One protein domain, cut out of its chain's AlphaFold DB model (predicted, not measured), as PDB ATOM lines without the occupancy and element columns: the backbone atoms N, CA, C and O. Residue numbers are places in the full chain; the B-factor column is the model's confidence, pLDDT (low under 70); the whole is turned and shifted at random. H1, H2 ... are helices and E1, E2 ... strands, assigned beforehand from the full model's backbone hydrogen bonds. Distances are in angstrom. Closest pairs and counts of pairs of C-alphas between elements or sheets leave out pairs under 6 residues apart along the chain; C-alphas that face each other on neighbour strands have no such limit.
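Overview. This is residues 32 to 171 of the 175 residues of an uncharacterized protein of Pseudonocardia sediminis (UniProt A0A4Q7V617). Two four-stranded sheets stand like two walls of a corner, and the long helix H4 runs in the angle between them, along one face of each; H1 runs beside H4 the opposite way, over the first sheet's edge strand E6. The walls come nearest each other where E1 and E8 stand across from E4 and E5, yet stay unjoined, and the short helices H2 and H3 only graze the first sheet. The printed part has 140 residues, with four named helices and eight named strands in the order E1 E2 E3 E4 H1 H2 H3 E5 E6 E7 E8 H4, a mixed class of helices and strands. The sheets, in order E1 E8 E7 E6 and E2 E3 E4 E5, are both mixed. The whole is compact, with a radius of gyration of the C-alphas of 15.4 A, but elongated in outline, spanning 54 by 28 by 22 A.

Along the chain. Begin with the first sheet at C-alpha 32, at (76.417, -37.465, 26.473), where E1 runs over residues 32 to 34. Its other strands are E6, residues 119 to 124 and 16.4 A long, E7, residues 135 to 140 and 16.1 A, and E8, residues 143 to 147 and 12.7 A. The second sheet has E2, residues 40 to 45 and 16.7 A, E3, residues 53 to 58 and 16.1 A, E4, residues 61 to 65 and 12.7 A, and E5, residues 109 to 112. H1 spans residues 68 to 80 and 18.3 A; H2 is residues 82 to 85 and H3 residues 98 to 101. Find C-alpha 150 at (88.861, -32.236, 34.176); from there H4 runs 28.6 A to C-alpha 169 at (81.400, -8.664, 19.833).

Arrangement. In the first sheet, E6 E7 E8 form a meander, each strand the antiparallel neighbour of the one before; look at N 122 and O 137, 2.9 A apart, and N 138 and O 145, 2.8 A. E1 is parallel to E8, with N 34 and O 146 at 2.9 A. H1 and H4 are on the same face of this sheet, making two layers, helices over strands. On a local plane fitted to just 6 of the sheet's C-alphas, H1 has a height of 8.5 A and runs along E6 at 22 degrees. H4 is over E8 at a height of 13.5 A. H1 and H4 touch, closest at the C-alphas of Tyr 68 and Leu 167, 4.9 A, with a shallow tilt of 26 degrees, opposite ways. H4 is also on the second sheet, again two layers, over E2 and E3 at a height of 9.0 A. There E2 E3 E4 form another meander, with N 43 and O 55 at 2.9 A and N 56 and O 63 at 2.8 A. E4 and E5 are parallel, with N 64 and O 111 at 2.8 A, and with H1 H2 H3 between them make a strand-helix-strand unit, two parallel neighbours joined through helices. E5 and E8 are only just apart, their closest C-alphas 8.2 A from each other. Every O i to N i+4 pair is within hydrogen-bond range in H1 and H4; H2 and H3 are too short for such a pair.

Size, cuts and confidence. The two C-alphas farthest apart, those of Thr 49 and Gly 129, are 54.1 A from each other. The printed part has no cut. The link from H2 to H3, residues 86 to 97, is long. The mean pLDDT of the printed part is 89.8; look for values under 70 at residues 102 to 107 and at residue 171.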
ATOM      1  N   VAL A  32      75.119 -37.397  27.153       89.69
ATOM      2  CA  VAL A  32      76.417 -37.465  26.473       89.69
ATOM      3  C   VAL A  32      77.504 -37.749  27.489       89.69
ATOM      4  O   VAL A  32      77.714 -36.974  28.415       89.69
ATOM      5  N   ARG A  33      78.236 -38.841  27.296       90.69
ATOM      6  CA  ARG A  33      79.397 -39.187  28.119       90.69
ATOM      7  C   ARG A  33      80.675 -38.760  27.432       90.69
ATOM      8  O   ARG A  33      80.883 -39.068  26.261       90.69
ATOM      9  N   VAL A  34      81.542 -38.080  28.168       90.75
ATOM     10  CA  VAL A  34      82.808 -37.571  27.641       90.75
ATOM     11  C   VAL A  34      83.949 -37.792  28.625       90.75
ATOM     12  O   VAL A  34      83.813 -37.650  29.842       90.75
ATOM     13  N   ALA A  35      85.098 -38.139  28.059       92.19
ATOM     14  CA  ALA A  35      86.369 -38.255  28.748       92.19
ATOM     15  C   ALA A  35      87.480 -37.756  27.824       92.19
ATOM     16  O   ALA A  35      87.457 -38.012  26.618       92.19
ATOM     17  N   GLY A  36      88.469 -37.083  28.397       92.44
ATOM     18  CA  GLY A  36      89.561 -36.459  27.675       92.44
ATOM     19  C   GLY A  36      89.145 -35.179  26.955       92.44
ATOM     20  O   GLY A  36      88.082 -34.606  27.186       92.44
ATOM     21  N   ARG A  37      90.023 -34.705  26.067       93.94
ATOM     22  CA  ARG A  37      89.751 -33.508  25.267       93.94
ATOM     23  C   ARG A  37      88.565 -33.758  24.343       93.94
ATOM     24  O   ARG A  37      88.580 -34.704  23.560       93.94
ATOM     25  N   VAL A  38      87.577 -32.875  24.415       93.88
ATOM     26  CA  VAL A  38      86.405 -32.916  23.539       93.88
ATOM     27  C   VAL A  38      86.672 -32.009  22.338       93.88
ATOM     28  O   VAL A  38      87.010 -30.844  22.552       93.88
ATOM     29  N   PRO A  39      86.540 -32.494  21.090       95.00
ATOM     30  CA  PRO A  39      86.610 -31.635  19.915       95.00
ATOM     31  C   PRO A  39      85.507 -30.578  19.965       95.00
ATOM     32  O   PRO A  39      84.335 -30.916  20.140       95.00
ATOM     33  N   THR A  40      85.874 -29.309  19.807       96.44
ATOM     34  CA  THR A  40      84.918 -28.202  19.781       96.44
ATOM     35  C   THR A  40      85.128 -27.335  18.551       96.44
ATOM     36  O   THR A  40      86.248 -27.178  18.062       96.44
ATOM     37  N   ARG A  41      84.030 -26.805  18.013       96.19
ATOM     38  CA  ARG A  41      84.040 -25.916  16.849       96.19
ATOM     39  C   ARG A  41      82.951 -24.870  17.009       96.19
ATOM     40  O   ARG A  41      81.853 -25.205  17.443       96.19
ATOM     41  N   VAL A  42      83.258 -23.631  16.646       95.06
ATOM     42  CA  VAL A  42      82.294 -22.531  16.633       95.06
ATOM     43  C   VAL A  42      82.199 -21.981  15.219       95.06
ATOM     44  O   VAL A  42      83.220 -21.670  14.614       95.06
ATOM     45  N   ASP A  43      80.980 -21.863  14.707       93.69
ATOM     46  CA  ASP A  43      80.684 -21.297  13.396       93.69
ATOM     47  C   ASP A  43      79.594 -20.229  13.549       93.69
ATOM     48  O   ASP A  43      78.452 -20.542  13.886       93.69
ATOM     49  N   LEU A  44      79.930 -18.965  13.288       92.19
ATOM     50  CA  LEU A  44      78.968 -17.863  13.268       92.19
ATOM     51  C   LEU A  44      78.477 -17.631  11.834       92.19
ATOM     52  O   LEU A  44      79.273 -17.556  10.896       92.19
ATOM     53  N   ARG A  45      77.160 -17.531  11.651       89.38
ATOM     54  CA  ARG A  45      76.514 -17.198  10.376       89.38
ATOM     55  C   ARG A  45      75.728 -15.902  10.518       89.38
ATOM     56  O   ARG A  45      75.110 -15.685  11.558       89.38
ATOM     57  N   PHE A  46      75.747 -15.098   9.453       84.06
ATOM     58  CA  PHE A  46      75.040 -13.815   9.358       84.06
ATOM     59  C   PHE A  46      75.349 -12.883  10.543       84.06
ATOM     60  O   PHE A  46      74.451 -12.353  11.192       84.06
ATOM     61  N   ALA A  47      76.639 -12.751  10.860       84.44
ATOM     62  CA  ALA A  47      77.117 -11.910  11.950       84.44
ATOM     63  C   ALA A  47      76.623 -10.460  11.789       84.44
ATOM     64  O   ALA A  47      76.633  -9.945  10.671       84.44
ATOM     65  N   GLY A  48      76.167  -9.845  12.884       78.56
ATOM     66  CA  GLY A  48      75.656  -8.466  12.881       78.56
ATOM     67  C   GLY A  48      74.279  -8.281  12.225       78.56
ATOM     68  O   GLY A  48      73.893  -7.162  11.915       78.56
ATOM     69  N   THR A  49      73.529  -9.361  11.973       83.25
ATOM     70  CA  THR A  49      72.159  -9.284  11.425       83.25
ATOM     71  C   THR A  49      71.127  -9.866  12.398       83.25
ATOM     72  O   THR A  49      71.474 -10.716  13.225       83.25
ATOM     73  N   PRO A  50      69.831  -9.513  12.288       80.44
ATOM     74  CA  PRO A  50      68.764 -10.160  13.062       80.44
ATOM     75  C   PRO A  50      68.674 -11.685  12.855       80.44
ATOM     76  O   PRO A  50      68.176 -12.415  13.727       80.44
ATOM     77  N   GLU A  51      69.161 -12.178  11.714       83.19
ATOM     78  CA  GLU A  51      69.258 -13.589  11.335       83.19
ATOM     79  C   GLU A  51      70.503 -14.295  11.904       83.19
ATOM     80  O   GLU A  51      70.714 -15.481  11.629       83.19
ATOM     81  N   GLN A  52      71.311 -13.606  12.719       87.00
ATOM     82  CA  GLN A  52      72.524 -14.152  13.321       87.00
ATOM     83  C   GLN A  52      72.273 -15.495  14.020       87.00
ATOM     84  O   GLN A  52      71.386 -15.645  14.869       87.00
ATOM     85  N   GLN A  53      73.112 -16.480  13.694       89.50
ATOM     86  CA  GLN A  53      73.053 -17.817  14.273       89.50
ATOM     87  C   GLN A  53      74.460 -18.358  14.515       89.50
ATOM     88  O   GLN A  53      75.268 -18.466  13.592       89.50
ATOM     89  N   LEU A  54      74.733 -18.753  15.756       93.88
ATOM     90  CA  LEU A  54      75.977 -19.404  16.145       93.88
ATOM     91  C   LEU A  54      75.742 -20.910  16.281       93.88
ATOM     92  O   LEU A  54      74.870 -21.354  17.027       93.88
ATOM     93  N   GLY A  55      76.514 -21.701  15.541       95.12
ATOM     94  CA  GLY A  55      76.633 -23.142  15.721       95.12
ATOM     95  C   GLY A  55      77.829 -23.464  16.611       95.12
ATOM     96  O   GLY A  55      78.952 -23.074  16.305       95.12
ATOM     97  N   LEU A  56      77.594 -24.183  17.704       96.56
ATOM     98  CA  LEU A  56      78.611 -24.655  18.636       96.56
ATOM     99  C   LEU A  56      78.614 -26.186  18.641       96.56
ATOM    100  O   LEU A  56      77.696 -26.817  19.161       96.56
ATOM    101  N   SER A  57      79.649 -26.791  18.069       96.19
ATOM    102  CA  SER A  57      79.869 -28.237  18.134       96.19
ATOM    103  C   SER A  57      80.653 -28.593  19.396       96.19
ATOM    104  O   SER A  57      81.710 -28.016  19.651       96.19
ATOM    105  N   LEU A  58      80.149 -29.561  20.157       94.88
ATOM    106  CA  LEU A  58      80.699 -30.086  21.407       94.88
ATOM    107  C   LEU A  58      80.765 -31.614  21.307       94.88
ATOM    108  O   LEU A  58      79.849 -32.326  21.724       94.88
ATOM    109  N   GLY A  59      81.832 -32.131  20.698       91.44
ATOM    110  CA  GLY A  59      81.934 -33.545  20.346       91.44
ATOM    111  C   GLY A  59      80.850 -33.933  19.338       91.44
ATOM    112  O   GLY A  59      80.871 -33.479  18.199       91.44
ATOM    113  N   THR A  60      79.902 -34.770  19.759       89.00
ATOM    114  CA  THR A  60      78.797 -35.266  18.918       89.00
ATOM    115  C   THR A  60      77.533 -34.404  18.975       89.00
ATOM    116  O   THR A  60      76.548 -34.732  18.310       89.00
ATOM    117  N   VAL A  61      77.532 -33.321  19.763       92.25
ATOM    118  CA  VAL A  61      76.380 -32.419  19.902       92.25
ATOM    119  C   VAL A  61      76.633 -31.116  19.164       92.25
ATOM    120  O   VAL A  61      77.615 -30.434  19.442       92.25
ATOM    121  N   LEU A  62      75.719 -30.737  18.276       93.69
ATOM    122  CA  LEU A  62      75.667 -29.408  17.679       93.69
ATOM    123  C   LEU A  62      74.587 -28.583  18.378       93.69
ATOM    124  O   LEU A  62      73.408 -28.930  18.343       93.69
ATOM    125  N   VAL A  63      74.988 -27.475  18.988       93.88
ATOM    126  CA  VAL A  63      74.092 -26.532  19.653       93.88
ATOM    127  C   VAL A  63      73.955 -25.274  18.806       93.88
ATOM    128  O   VAL A  63      74.949 -24.629  18.484       93.88
ATOM    129  N   TYR A  64      72.726 -24.894  18.475       93.94
ATOM    130  CA  TYR A  64      72.423 -23.600  17.878       93.94
ATOM    131  C   TYR A  64      72.024 -22.586  18.942       93.94
ATOM    132  O   TYR A  64      71.103 -22.817  19.731       93.94
ATOM    133  N   LEU A  65      72.713 -21.451  18.908       91.50
ATOM    134  CA  LEU A  65      72.594 -20.332  19.831       91.50
ATOM    135  C   LEU A  65      72.283 -19.065  19.036       91.50
ATOM    136  O   LEU A  65      72.791 -18.872  17.930       91.50
ATOM    137  N   ARG A  66      71.436 -18.203  19.603       86.62
ATOM    138  CA  ARG A  66      71.058 -16.926  18.979       86.62
ATOM    139  C   ARG A  66      71.530 -15.714  19.771       86.62
ATOM    140  O   ARG A  66      71.897 -14.714  19.174       86.62
ATOM    141  N   THR A  67      71.512 -15.788  21.101       87.62
ATOM    142  CA  THR A  67      71.730 -14.614  21.954       87.62
ATOM    143  C   THR A  67      72.982 -14.750  22.810       87.62
ATOM    144  O   THR A  67      73.290 -15.822  23.349       87.62
ATOM    145  N   TYR A  68      73.687 -13.627  22.970       90.38
ATOM    146  CA  TYR A  68      74.796 -13.503  23.913       90.38
ATOM    147  C   TYR A  68      74.349 -13.851  25.334       90.38
ATOM    148  O   TYR A  68      74.987 -14.667  25.993       90.38
ATOM    149  N   LEU A  69      73.215 -13.300  25.780       90.62
ATOM    150  CA  LEU A  69      72.732 -13.466  27.151       90.62
ATOM    151  C   LEU A  69      72.537 -14.942  27.532       90.62
ATOM    152  O   LEU A  69      73.038 -15.371  28.570       90.62
ATOM    153  N   ALA A  70      71.885 -15.735  26.674       91.19
ATOM    154  CA  ALA A  70      71.679 -17.160  26.931       91.19
ATOM    155  C   ALA A  70      73.014 -17.912  27.000       91.19
ATOM    156  O   ALA A  70      73.255 -18.685  27.927       91.19
ATOM    157  N   THR A  71      73.915 -17.644  26.054       93.62
ATOM    158  CA  THR A  71      75.230 -18.299  25.989       93.62
ATOM    159  C   THR A  71      76.101 -17.933  27.190       93.62
ATOM    160  O   THR A  71      76.752 -18.798  27.779       93.62
ATOM    161  N   ARG A  72      76.048 -16.671  27.630       94.81
ATOM    162  CA  ARG A  72      76.717 -16.196  28.840       94.81
ATOM    163  C   ARG A  72      76.188 -16.915  30.076       94.81
ATOM    164  O   ARG A  72      76.997 -17.407  30.858       94.81
ATOM    165  N   THR A  73      74.871 -17.035  30.238       94.50
ATOM    166  CA  THR A  73      74.271 -17.787  31.353       94.50
ATOM    167  C   THR A  73      74.732 -19.234  31.370       94.50
ATOM    168  O   THR A  73      75.094 -19.735  32.433       94.50
ATOM    169  N   ILE A  74      74.822 -19.879  30.204       95.81
ATOM    170  CA  ILE A  74      75.365 -21.236  30.122       95.81
ATOM    171  C   ILE A  74      76.820 -21.260  30.597       95.81
ATOM    172  O   ILE A  74      77.175 -22.069  31.451       95.81
ATOM    173  N   SER A  75      77.657 -20.348  30.096       96.62
ATOM    174  CA  SER A  75      79.075 -20.287  30.468       96.62
ATOM    175  C   SER A  75      79.296 -20.039  31.969       96.62
ATOM    176  O   SER A  75      80.219 -20.609  32.556       96.62
ATOM    177  N   LEU A  76      78.434 -19.233  32.601       96.38
ATOM    178  CA  LEU A  76      78.475 -18.949  34.034       96.38
ATOM    179  C   LEU A  76      78.045 -20.166  34.851       96.38
ATOM    180  O   LEU A  76      78.786 -20.560  35.745       96.38
ATOM    181  N   GLY A  77      76.933 -20.814  34.491       95.88
ATOM    182  CA  GLY A  77      76.477 -22.035  35.163       95.88
ATOM    183  C   GLY A  77      77.486 -23.181  35.047       95.88
ATOM    184  O   GLY A  77      77.732 -23.909  36.007       95.88
ATOM    185  N   TRP A  78      78.170 -23.299  33.905       96.88
ATOM    186  CA  TRP A  78      79.325 -24.192  33.786       96.88
ATOM    187  C   TRP A  78      80.468 -23.776  34.716       96.88
ATOM    188  O   TRP A  78      81.073 -24.633  35.352       96.88
ATOM    189  N   GLY A  79      80.757 -22.477  34.824       96.94
ATOM    190  CA  GLY A  79      81.765 -21.936  35.736       96.94
ATOM    191  C   GLY A  79      81.482 -22.215  37.216       96.94
ATOM    192  O   GLY A  79      82.417 -22.486  37.967       96.94
ATOM    193  N   GLU A  80      80.216 -22.216  37.634       96.75
ATOM    194  CA  GLU A  80      79.793 -22.560  39.000       96.75
ATOM    195  C   GLU A  80      80.104 -24.025  39.351       96.75
ATOM    196  O   GLU A  80      80.486 -24.336  40.483       96.75
ATOM    197  N   ALA A  81      80.075 -24.924  38.361       95.62
ATOM    198  CA  ALA A  81      80.452 -26.327  38.533       95.62
ATOM    199  C   ALA A  81      81.971 -26.542  38.733       95.62
ATOM    200  O   ALA A  81      82.409 -27.668  38.998       95.62
ATOM    201  N   ALA A  82      82.800 -25.490  38.663       95.38
ATOM    202  CA  ALA A  82      84.257 -25.600  38.768       95.38
ATOM    203  C   ALA A  82      84.723 -26.235  40.082       95.38
ATOM    204  O   ALA A  82      85.688 -26.999  40.081       95.38
ATOM    205  N   ALA A  83      84.054 -25.942  41.200       94.88
ATOM    206  CA  ALA A  83      84.398 -26.533  42.491       94.88
ATOM    207  C   ALA A  83      84.208 -28.059  42.479       94.88
ATOM    208  O   ALA A  83      85.077 -28.792  42.946       94.88
ATOM    209  N   GLN A  84      83.121 -28.539  41.867       95.56
ATOM    210  CA  GLN A  84      82.851 -29.968  41.699       95.56
ATOM    211  C   GLN A  84      83.857 -30.605  40.727       95.56
ATOM    212  O   GLN A  84      84.380 -31.684  41.001       95.56
ATOM    213  N   ALA A  85      84.199 -29.914  39.634       95.44
ATOM    214  CA  ALA A  85      85.149 -30.397  38.631       95.44
ATOM    215  C   ALA A  85      86.562 -30.648  39.190       95.44
ATOM    216  O   ALA A  85      87.263 -31.530  38.699       95.44
ATOM    217  N   ARG A  86      86.976 -29.934  40.250       95.19
ATOM    218  CA  ARG A  86      88.279 -30.149  40.917       95.19
ATOM    219  C   ARG A  86      88.426 -31.533  41.551       95.19
ATOM    220  O   ARG A  86      89.548 -31.963  41.787       95.19
ATOM    221  N   SER A  87      87.315 -32.211  41.840       93.12
ATOM    222  CA  SER A  87      87.320 -33.571  42.398       93.12
ATOM    223  C   SER A  87      87.472 -34.669  41.338       93.12
ATOM    224  O   SER A  87      87.630 -35.842  41.680       93.12
ATOM    225  N   LEU A  88      87.416 -34.308  40.051       94.62
ATOM    226  CA  LEU A  88      87.588 -35.250  38.955       94.62
ATOM    227  C   LEU A  88      89.058 -35.620  38.774       94.62
ATOM    228  O   LEU A  88      89.973 -34.878  39.136       94.62
ATOM    229  N   SER A  89      89.290 -36.762  38.129       93.25
ATOM    230  CA  SER A  89      90.624 -37.073  37.622       93.25
ATOM    231  C   SER A  89      91.062 -35.984  36.630       93.25
ATOM    232  O   SER A  89      90.230 -35.539  35.838       93.25
ATOM    233  N   PRO A  90      92.340 -35.556  36.608       94.31
ATOM    234  CA  PRO A  90      92.807 -34.592  35.613       94.31
ATOM    235  C   PRO A  90      92.552 -35.065  34.175       94.31
ATOM    236  O   PRO A  90      92.062 -34.307  33.339       94.31
ATOM    237  N   VAL A  91      92.854 -36.339  33.910       93.38
ATOM    238  CA  VAL A  91      92.617 -37.033  32.641       93.38
ATOM    239  C   VAL A  91      92.317 -38.494  32.951       93.38
ATOM    240  O   VAL A  91      93.117 -39.161  33.611       93.38
ATOM    241  N   LEU A  92      91.207 -39.023  32.435       89.75
ATOM    242  CA  LEU A  92      90.899 -40.438  32.581       89.75
ATOM    243  C   LEU A  92      91.896 -41.271  31.745       89.75
ATOM    244  O   LEU A  92      92.026 -41.034  30.533       89.75
ATOM    245  N   PRO A  93      92.586 -42.263  32.348       87.31
ATOM    246  CA  PRO A  93      93.526 -43.120  31.629       87.31
ATOM    247  C   PRO A  93      92.863 -43.833  30.449       87.31
ATOM    248  O   PRO A  93      91.732 -44.301  30.573       87.31
ATOM    249  N   GLU A  94      93.583 -43.990  29.336       83.81
ATOM    250  CA  GLU A  94      93.039 -44.543  28.083       83.81
ATOM    251  C   GLU A  94      92.368 -45.901  28.268       83.81
ATOM    252  O   GLU A  94      91.233 -46.086  27.838       83.81
ATOM    253  N   ARG A  95      92.994 -46.799  29.039       84.62
ATOM    254  CA  ARG A  95      92.441 -48.118  29.388       84.62
ATOM    255  C   ARG A  95      91.067 -48.074  30.073       84.62
ATOM    256  O   ARG A  95      90.360 -49.071  30.074       84.62
ATOM    257  N   ARG A  96      90.702 -46.948  30.699       82.69
ATOM    258  CA  ARG A  96      89.414 -46.752  31.382       82.69
ATOM    259  C   ARG A  96      88.403 -45.982  30.538       82.69
ATOM    260  O   ARG A  96      87.227 -46.026  30.872       82.69
ATOM    261  N   ARG A  97      88.805 -45.309  29.455       82.19
ATOM    262  CA  ARG A  97      87.891 -44.523  28.601       82.19
ATOM    263  C   ARG A  97      86.755 -45.339  27.969       82.19
ATOM    264  O   ARG A  97      85.650 -44.799  27.929       82.19
ATOM    265  N   PRO A  98      86.937 -46.615  27.562       82.88
ATOM    266  CA  PRO A  98      85.841 -47.408  27.004       82.88
ATOM    267  C   PRO A  98      84.632 -47.544  27.936       82.88
ATOM    268  O   PRO A  98      83.511 -47.666  27.454       82.88
ATOM    269  N   VAL A  99      84.814 -47.439  29.261       82.19
ATOM    270  CA  VAL A  99      83.688 -47.472  30.212       82.19
ATOM    271  C   VAL A  99      82.715 -46.311  29.996       82.19
ATOM    272  O   VAL A  99      81.512 -46.469  30.175       82.19
ATOM    273  N   MET A 100      83.216 -45.162  29.539       83.06
ATOM    274  CA  MET A 100      82.394 -43.990  29.234       83.06
ATOM    275  C   MET A 100      81.638 -44.144  27.913       83.06
ATOM    276  O   MET A 100      80.632 -43.473  27.712       83.06
ATOM    277  N   MET A 101      82.088 -45.048  27.042       73.31
ATOM    278  CA  MET A 101      81.410 -45.407  25.793       73.31
ATOM    279  C   MET A 101      80.477 -46.613  25.965       73.31
ATOM    280  O   MET A 101      79.714 -46.930  25.059       73.31
ATOM    281  N   SER A 102      80.521 -47.287  27.119       63.78
ATOM    282  CA  SER A 102      79.632 -48.407  27.422       63.78
ATOM    283  C   SER A 102      78.231 -47.904  27.805       63.78
ATOM    284  O   SER A 102      78.063 -47.115  28.739       63.78
ATOM    285  N   GLY A 103      77.225 -48.327  27.038       62.81
ATOM    286  CA  GLY A 103      75.810 -47.983  27.211       62.81
ATOM    287  C   GLY A 103      75.097 -47.809  25.860       62.81
ATOM    288  O   GLY A 103      75.755 -47.510  24.867       62.81
ATOM    289  N   PRO A 104      73.765 -47.962  25.779       61.72
ATOM    290  CA  PRO A 104      73.020 -47.862  24.517       61.72
ATOM    291  C   PRO A 104      72.813 -46.412  24.018       61.72
ATOM    292  O   PRO A 104      71.861 -46.141  23.294       61.72
ATOM    293  N   TRP A 105      73.659 -45.456  24.423       59.94
ATOM    294  CA  TRP A 105      73.321 -44.021  24.434       59.94
ATOM    295  C   TRP A 105      74.250 -43.104  23.634       59.94
ATOM    296  O   TRP A 105      74.225 -41.893  23.844       59.94
ATOM    297  N   THR A 106      75.084 -43.610  22.726       57.16
ATOM    298  CA  THR A 106      75.884 -42.700  21.891       57.16
ATOM    299  C   THR A 106      75.013 -42.121  20.777       57.16
ATOM    300  O   THR A 106      74.897 -42.690  19.698       57.16
ATOM    301  N   VAL A 107      74.366 -40.994  21.067       64.25
ATOM    302  CA  VAL A 107      73.531 -40.251  20.119       64.25
ATOM    303  C   VAL A 107      74.276 -38.989  19.686       64.25
ATOM    304  O   VAL A 107      74.808 -38.244  20.512       64.25
ATOM    305  N   SER A 108      74.314 -38.739  18.379       76.81
ATOM    306  CA  SER A 108      74.596 -37.402  17.851       76.81
ATOM    307  C   SER A 108      73.316 -36.581  17.911       76.81
ATOM    308  O   SER A 108      72.267 -37.049  17.476       76.81
ATOM    309  N   ALA A 109      73.392 -35.366  18.446       86.00
ATOM    310  CA  ALA A 109      72.219 -34.522  18.638       86.00
ATOM    311  C   ALA A 109      72.425 -33.135  18.035       86.00
ATOM    312  O   ALA A 109      73.496 -32.543  18.159       86.00
ATOM    313  N   VAL A 110      71.366 -32.605  17.428       87.12
ATOM    314  CA  VAL A 110      71.264 -31.194  17.053       87.12
ATOM    315  C   VAL A 110      70.235 -30.556  17.973       87.12
ATOM    316  O   VAL A 110      69.097 -31.014  18.043       87.12
ATOM    317  N   VAL A 111      70.636 -29.515  18.694       88.38
ATOM    318  CA  VAL A 111      69.796 -28.862  19.700       88.38
ATOM    319  C   VAL A 111      69.766 -27.371  19.437       88.38
ATOM    320  O   VAL A 111      70.804 -26.731  19.311       88.38
ATOM    321  N   ARG A 112      68.569 -26.792  19.386       88.38
ATOM    322  CA  ARG A 112      68.391 -25.340  19.395       88.38
ATOM    323  C   ARG A 112      68.012 -24.915  20.805       88.38
ATOM    324  O   ARG A 112      66.956 -25.304  21.297       88.38
ATOM    325  N   LEU A 113      68.864 -24.122  21.447       85.31
ATOM    326  CA  LEU A 113      68.565 -23.557  22.759       85.31
ATOM    327  C   LEU A 113      67.896 -22.194  22.564       85.31
ATOM    328  O   LEU A 113      68.500 -21.258  22.041       85.31
ATOM    329  N   GLY A 114      66.620 -22.110  22.938       78.31
ATOM    330  CA  GLY A 114      65.856 -20.866  22.998       78.31
ATOM    331  C   GLY A 114      65.675 -20.392  24.440       78.31
ATOM    332  O   GLY A 114      65.749 -21.190  25.373       78.31
ATOM    333  N   GLY A 115      65.412 -19.097  24.619       85.25
ATOM    334  CA  GLY A 115      65.201 -18.501  25.941       85.25
ATOM    335  C   GLY A 115      66.453 -18.532  26.822       85.25
ATOM    336  O   GLY A 115      67.573 -18.432  26.326       85.25
ATOM    337  N   MET A 116      66.245 -18.656  28.134       86.62
ATOM    338  CA  MET A 116      67.300 -18.737  29.148       86.62
ATOM    339  C   MET A 116      67.336 -20.160  29.716       86.62
ATOM    340  O   MET A 116      66.544 -20.472  30.608       86.62
ATOM    341  N   PRO A 117      68.185 -21.057  29.182       85.75
ATOM    342  CA  PRO A 117      68.212 -22.438  29.637       85.75
ATOM    343  C   PRO A 117      68.744 -22.521  31.067       85.75
ATOM    344  O   PRO A 117      69.756 -21.905  31.406       85.75
ATOM    345  N   ALA A 118      68.079 -23.326  31.895       88.50
ATOM    346  CA  ALA A 118      68.605 -23.686  33.202       88.50
ATOM    347  C   ALA A 118      69.879 -24.523  33.034       88.50
ATOM    348  O   ALA A 118      69.936 -25.417  32.178       88.50
ATOM    349  N   VAL A 119      70.873 -24.234  33.874       95.00
ATOM    350  CA  VAL A 119      72.083 -25.040  34.010       95.00
ATOM    351  C   VAL A 119      72.129 -25.610  35.414       95.00
ATOM    352  O   VAL A 119      72.048 -24.867  36.386       95.00
ATOM    353  N   THR A 120      72.243 -26.927  35.520       96.44
ATOM    354  CA  THR A 120      72.387 -27.612  36.806       96.44
ATOM    355  C   THR A 120      73.591 -28.532  36.763       96.44
ATOM    356  O   THR A 120      73.937 -29.079  35.713       96.44
ATOM    357  N   SER A 121      74.251 -28.709  37.904       97.31
ATOM    358  CA  SER A 121      75.391 -29.611  38.008       97.31
ATOM    359  C   SER A 121      75.326 -30.475  39.258       97.31
ATOM    360  O   SER A 121      74.831 -30.082  40.316       97.31
ATOM    361  N   THR A 122      75.805 -31.707  39.143       97.44
ATOM    362  CA  THR A 122      75.837 -32.659  40.253       97.44
ATOM    363  C   THR A 122      77.029 -33.583  40.097       97.44
ATOM    364  O   THR A 122      77.277 -34.123  39.020       97.44
ATOM    365  N   LEU A 123      77.765 -33.788  41.186       96.94
ATOM    366  CA  LEU A 123      78.849 -34.757  41.228       96.94
ATOM    367  C   LEU A 123      78.297 -36.134  41.608       96.94
ATOM    368  O   LEU A 123      77.643 -36.285  42.638       96.94
ATOM    369  N   LEU A 124      78.584 -37.135  40.786       94.75
ATOM    370  CA  LEU A 124      78.230 -38.529  41.018       94.75
ATOM    371  C   LEU A 124      79.499 -39.286  41.428       94.75
ATOM    372  O   LEU A 124      80.375 -39.486  40.581       94.75
ATOM    373  N   PRO A 125      79.652 -39.675  42.705       93.25
ATOM    374  CA  PRO A 125      80.839 -40.386  43.157       93.25
ATOM    375  C   PRO A 125      80.904 -41.795  42.559       93.25
ATOM    376  O   PRO A 125      79.873 -42.445  42.362       93.25
ATOM    377  N   ALA A 126      82.123 -42.284  42.315       90.56
ATOM    378  CA  ALA A 126      82.345 -43.682  41.963       90.56
ATOM    379  C   ALA A 126      81.765 -44.601  43.047       90.56
ATOM    380  O   ALA A 126      82.013 -44.404  44.238       90.56
ATOM    381  N   GLN A 127      81.021 -45.621  42.627       87.75
ATOM    382  CA  GLN A 127      80.460 -46.617  43.536       87.75
ATOM    383  C   GLN A 127      81.372 -47.851  43.596       87.75
ATOM    384  O   GLN A 127      81.849 -48.300  42.547       87.75
ATOM    385  N   PRO A 128      81.617 -48.434  44.784       83.69
ATOM    386  CA  PRO A 128      82.353 -49.691  44.898       83.69
ATOM    387  C   PRO A 128      81.730 -50.785  44.019       83.69
ATOM    388  O   PRO A 128      80.514 -50.960  44.001       83.69
ATOM    389  N   GLY A 129      82.558 -51.509  43.264       81.81
ATOM    390  CA  GLY A 129      82.104 -52.570  42.355       81.81
ATOM    391  C   GLY A 129      81.525 -52.091  41.016       81.81
ATOM    392  O   GLY A 129      81.285 -52.922  40.144       81.81
ATOM    393  N   GLN A 130      81.351 -50.781  40.805       81.81
ATOM    394  CA  GLN A 130      80.972 -50.213  39.508       81.81
ATOM    395  C   GLN A 130      82.212 -49.793  38.712       81.81
ATOM    396  O   GLN A 130      83.178 -49.255  39.252       81.81
ATOM    397  N   ALA A 131      82.177 -50.005  37.397       81.69
ATOM    398  CA  ALA A 131      83.285 -49.628  36.520       81.69
ATOM    399  C   ALA A 131      83.367 -48.103  36.282       81.69
ATOM    400  O   ALA A 131      84.443 -47.576  35.961       81.69
ATOM    401  N   LEU A 132      82.238 -47.397  36.443       85.00
ATOM    402  CA  LEU A 132      82.118 -45.964  36.182       85.00
ATOM    403  C   LEU A 132      82.939 -45.153  37.209       85.00
ATOM    404  O   LEU A 132      82.823 -45.394  38.413       85.00
ATOM    405  N   PRO A 133      83.787 -44.206  36.762       90.19
ATOM    406  CA  PRO A 133      84.511 -43.320  37.668       90.19
ATOM    407  C   PRO A 133      83.567 -42.309  38.335       90.19
ATOM    408  O   PRO A 133      82.371 -42.272  38.054       90.19
ATOM    409  N   THR A 134      84.119 -41.453  39.197       93.94
ATOM    410  CA  THR A 134      83.429 -40.227  39.604       93.94
ATOM    411  C   THR A 134      83.153 -39.391  38.357       93.94
ATOM    412  O   THR A 134      84.057 -39.176  37.549       93.94
ATOM    413  N   VAL A 135      81.913 -38.940  38.201       94.88
ATOM    414  CA  VAL A 135      81.443 -38.195  37.031       94.88
ATOM    415  C   VAL A 135      80.827 -36.882  37.486       94.88
ATOM    416  O   VAL A 135      80.016 -36.854  38.408       94.88
ATOM    417  N   LEU A 136      81.168 -35.787  36.815       97.31
ATOM    418  CA  LEU A 136      80.430 -34.536  36.935       97.31
ATOM    419  C   LEU A 136      79.326 -34.525  35.885       97.31
ATOM    420  O   LEU A 136      79.600 -34.569  34.688       97.31
ATOM    421  N   ARG A 137      78.077 -34.461  36.335       96.31
ATOM    422  CA  ARG A 137      76.923 -34.264  35.469       96.31
ATOM    423  C   ARG A 137      76.639 -32.770  35.363       96.31
ATOM    424  O   ARG A 137      76.472 -32.125  36.393       96.31
ATOM    425  N   VAL A 138      76.567 -32.238  34.148       97.25
ATOM    426  CA  VAL A 138      76.125 -30.864  33.869       97.25
ATOM    427  C   VAL A 138      74.983 -30.928  32.870       97.25
ATOM    428  O   VAL A 138      75.149 -31.476  31.784       97.25
ATOM    429  N   GLN A 139      73.824 -30.388  33.220       95.38
ATOM    430  CA  GLN A 139      72.662 -30.325  32.344       95.38
ATOM    431  C   GLN A 139      72.461 -28.892  31.856       95.38
ATOM    432  O   GLN A 139      72.496 -27.964  32.655       95.38
ATOM    433  N   VAL A 140      72.230 -28.720  30.554       93.94
ATOM    434  CA  VAL A 140      71.822 -27.456  29.924       93.94
ATOM    435  C   VAL A 140      70.569 -27.729  29.099       93.94
ATOM    436  O   VAL A 140      70.630 -28.375  28.049       93.94
ATOM    437  N   GLY A 141      69.417 -27.261  29.580       89.50
ATOM    438  CA  GLY A 141      68.132 -27.591  28.958       89.50
ATOM    439  C   GLY A 141      67.938 -29.116  28.826       89.50
ATOM    440  O   GLY A 141      68.001 -29.813  29.842       89.50
ATOM    441  N   PRO A 142      67.713 -29.662  27.611       86.94
ATOM    442  CA  PRO A 142      67.481 -31.096  27.412       86.94
ATOM    443  C   PRO A 142      68.768 -31.936  27.345       86.94
ATOM    444  O   PRO A 142      68.684 -33.162  27.274       86.94
ATOM    445  N   VAL A 143      69.951 -31.311  27.322       91.31
ATOM    446  CA  VAL A 143      71.227 -32.016  27.142       91.31
ATOM    447  C   VAL A 143      71.946 -32.156  28.471       91.31
ATOM    448  O   VAL A 143      72.170 -31.175  29.174       91.31
ATOM    449  N   THR A 144      72.340 -33.379  28.792       93.44
ATOM    450  CA  THR A 144      73.110 -33.732  29.978       93.44
ATOM    451  C   THR A 144      74.482 -34.239  29.554       93.44
ATOM    452  O   THR A 144      74.579 -35.259  28.877       93.44
ATOM    453  N   TRP A 145      75.545 -33.569  29.991       93.81
ATOM    454  CA  TRP A 145      76.918 -34.041  29.848       93.81
ATOM    455  C   TRP A 145      77.380 -34.739  31.122       93.81
ATOM    456  O   TRP A 145      77.292 -34.188  32.215       93.81
ATOM    457  N   GLU A 146      77.916 -35.939  30.967       94.25
ATOM    458  CA  GLU A 146      78.568 -36.740  31.994       94.25
ATOM    459  C   GLU A 146      80.079 -36.733  31.745       94.25
ATOM    460  O   GLU A 146      80.585 -37.396  30.837       94.25
ATOM    461  N   LEU A 147      80.796 -35.949  32.547       95.19
ATOM    462  CA  LEU A 147      82.225 -35.679  32.418       95.19
ATOM    463  C   LEU A 147      83.018 -36.576  33.368       95.19
ATOM    464  O   LEU A 147      82.843 -36.495  34.583       95.19
ATOM    465  N   ALA A 148      83.917 -37.399  32.834       94.31
ATOM    466  CA  ALA A 148      84.752 -38.281  33.653       94.31
ATOM    467  C   ALA A 148      86.052 -37.634  34.158       94.31
ATOM    468  O   ALA A 148      86.704 -38.176  35.052       94.31
ATOM    469  N   ASP A 149      86.472 -36.524  33.550       95.38
ATOM    470  CA  ASP A 149      87.732 -35.862  33.873       95.38
ATOM    471  C   ASP A 149      87.700 -34.343  33.670       95.38
ATOM    472  O   ASP A 149      86.807 -33.774  33.032       95.38
ATOM    473  N   ALA A 150      88.700 -33.680  34.251       96.69
ATOM    474  CA  ALA A 150      88.861 -32.236  34.176       96.69
ATOM    475  C   ALA A 150      89.169 -31.763  32.745       96.69
ATOM    476  O   ALA A 150      88.748 -30.675  32.364       96.69
ATOM    477  N   ALA A 151      89.848 -32.574  31.926       96.75
ATOM    478  CA  ALA A 151      90.130 -32.235  30.532       96.75
ATOM    479  C   ALA A 151      88.849 -32.064  29.696       96.75
ATOM    480  O   ALA A 151      88.751 -31.103  28.921       96.75
ATOM    481  N   ALA A 152      87.858 -32.940  29.877       96.19
ATOM    482  CA  ALA A 152      86.553 -32.811  29.236       96.19
ATOM    483  C   ALA A 152      85.827 -31.549  29.715       96.19
ATOM    484  O   ALA A 152      85.372 -30.751  28.895       96.19
ATOM    485  N   TYR A 153      85.799 -31.324  31.033       97.88
ATOM    486  CA  TYR A 153      85.211 -30.123  31.629       97.88
ATOM    487  C   TYR A 153      85.821 -28.834  31.070       97.88
ATOM    488  O   TYR A 153      85.094 -27.960  30.600       97.88
ATOM    489  N   THR A 154      87.150 -28.725  31.053       97.94
ATOM    490  CA  THR A 154      87.848 -27.542  30.542       97.94
ATOM    491  C   THR A 154      87.581 -27.320  29.057       97.94
ATOM    492  O   THR A 154      87.357 -26.182  28.650       97.94
ATOM    493  N   SER A 155      87.559 -28.385  28.249       97.88
ATOM    494  CA  SER A 155      87.273 -28.284  26.809       97.88
ATOM    495  C   SER A 155      85.886 -27.686  26.556       97.88
ATOM    496  O   SER A 155      85.743 -26.761  25.756       97.88
ATOM    497  N   LEU A 156      84.874 -28.180  27.274       97.81
ATOM    498  CA  LEU A 156      83.493 -27.727  27.125       97.81
ATOM    499  C   LEU A 156      83.279 -26.319  27.692       97.81
ATOM    500  O   LEU A 156      82.694 -25.482  27.010       97.81
ATOM    501  N   LEU A 157      83.803 -26.016  28.887       98.00
ATOM    502  CA  LEU A 157      83.712 -24.676  29.477       98.00
ATOM    503  C   LEU A 157      84.348 -23.613  28.572       98.00
ATOM    504  O   LEU A 157      83.759 -22.553  28.359       98.00
ATOM    505  N   ASN A 158      85.532 -23.891  28.023       98.06
ATOM    506  CA  ASN A 158      86.202 -22.959  27.119       98.06
ATOM    507  C   ASN A 158      85.387 -22.731  25.846       98.06
ATOM    508  O   ASN A 158      85.294 -21.605  25.376       98.06
ATOM    509  N   ALA A 159      84.750 -23.771  25.310       97.75
ATOM    510  CA  ALA A 159      83.915 -23.633  24.126       97.75
ATOM    511  C   ALA A 159      82.663 -22.776  24.382       97.75
ATOM    512  O   ALA A 159      82.329 -21.933  23.553       97.75
ATOM    513  N   TRP A 160      82.025 -22.916  25.551       97.56
ATOM    514  CA  TRP A 160      80.919 -22.042  25.959       97.56
ATOM    515  C   TRP A 160      81.347 -20.586  26.140       97.56
ATOM    516  O   TRP A 160      80.627 -19.687  25.713       97.56
ATOM    517  N   ARG A 161      82.519 -20.348  26.739       97.19
ATOM    518  CA  ARG A 161      83.088 -18.998  26.880       97.19
ATOM    519  C   ARG A 161      83.385 -18.373  25.522       97.19
ATOM    520  O   ARG A 161      82.865 -17.305  25.236       97.19
ATOM    521  N   ASN A 162      84.085 -19.092  24.649       96.06
ATOM    522  CA  ASN A 162      84.397 -18.620  23.298       96.06
ATOM    523  C   ASN A 162      83.127 -18.297  22.493       96.06
ATOM    524  O   ASN A 162      83.090 -17.312  21.760       96.06
ATOM    525  N   ALA A 163      82.075 -19.112  22.621       95.25
ATOM    526  CA  ALA A 163      80.793 -18.842  21.977       95.25
ATOM    527  C   ALA A 163      80.112 -17.580  22.535       95.25
ATOM    528  O   ALA A 163      79.539 -16.810  21.764       95.25
ATOM    529  N   ALA A 164      80.178 -17.354  23.852       94.25
ATOM    530  CA  ALA A 164      79.659 -16.136  24.468       94.25
ATOM    531  C   ALA A 164      80.436 -14.904  23.983       94.25
ATOM    532  O   ALA A 164      79.814 -13.935  23.562       94.25
ATOM    533  N   ASP A 165      81.767 -14.970  23.964       93.06
ATOM    534  CA  ASP A 165      82.625 -13.866  23.531       93.06
ATOM    535  C   ASP A 165      82.361 -13.487  22.065       93.06
ATOM    536  O   ASP A 165      82.202 -12.310  21.746       93.06
ATOM    537  N   LEU A 166      82.205 -14.472  21.172       91.88
ATOM    538  CA  LEU A 166      81.876 -14.222  19.762       91.88
ATOM    539  C   LEU A 166      80.509 -13.553  19.568       91.88
ATOM    540  O   LEU A 166      80.357 -12.717  18.678       91.88
ATOM    541  N   LEU A 167      79.517 -13.901  20.388       90.62
ATOM    542  CA  LEU A 167      78.207 -13.246  20.358       90.62
ATOM    543  C   LEU A 167      78.229 -11.864  21.023       90.62
ATOM    544  O   LEU A 167      77.401 -11.032  20.673       90.62
ATOM    545  N   ALA A 168      79.151 -11.615  21.957       88.12
ATOM    546  CA  ALA A 168      79.296 -10.323  22.623       88.12
ATOM    547  C   ALA A 168      79.827  -9.244  21.672       88.12
ATOM    548  O   ALA A 168      79.320  -8.128  21.688       88.12
ATOM    549  N   VAL A 169      80.803  -9.590  20.820       82.69
ATOM    550  CA  VAL A 169      81.400  -8.664  19.833       82.69
ATOM    551  C   VAL A 169      80.336  -8.032  18.932       82.69
ATOM    552  O   VAL A 169      80.404  -6.844  18.656       82.69
ATOM    553  N   HIS A 170      79.321  -8.803  18.544       70.38
ATOM    554  CA  HIS A 170      78.263  -8.354  17.633       70.38
ATOM    555  C   HIS A 170      77.024  -7.814  18.359       70.38
ATOM    556  O   HIS A 170      76.088  -7.367  17.716       70.38
ATOM    557  N   ALA A 171      76.982  -7.884  19.693       64.62
ATOM    558  CA  ALA A 171      75.895  -7.299  20.476       64.62
ATOM    559  C   ALA A 171      76.118  -5.804  20.763       64.62
ATOM    560  O   ALA A 171      75.182  -5.129  21.173       64.62
TER     561      ALA A 171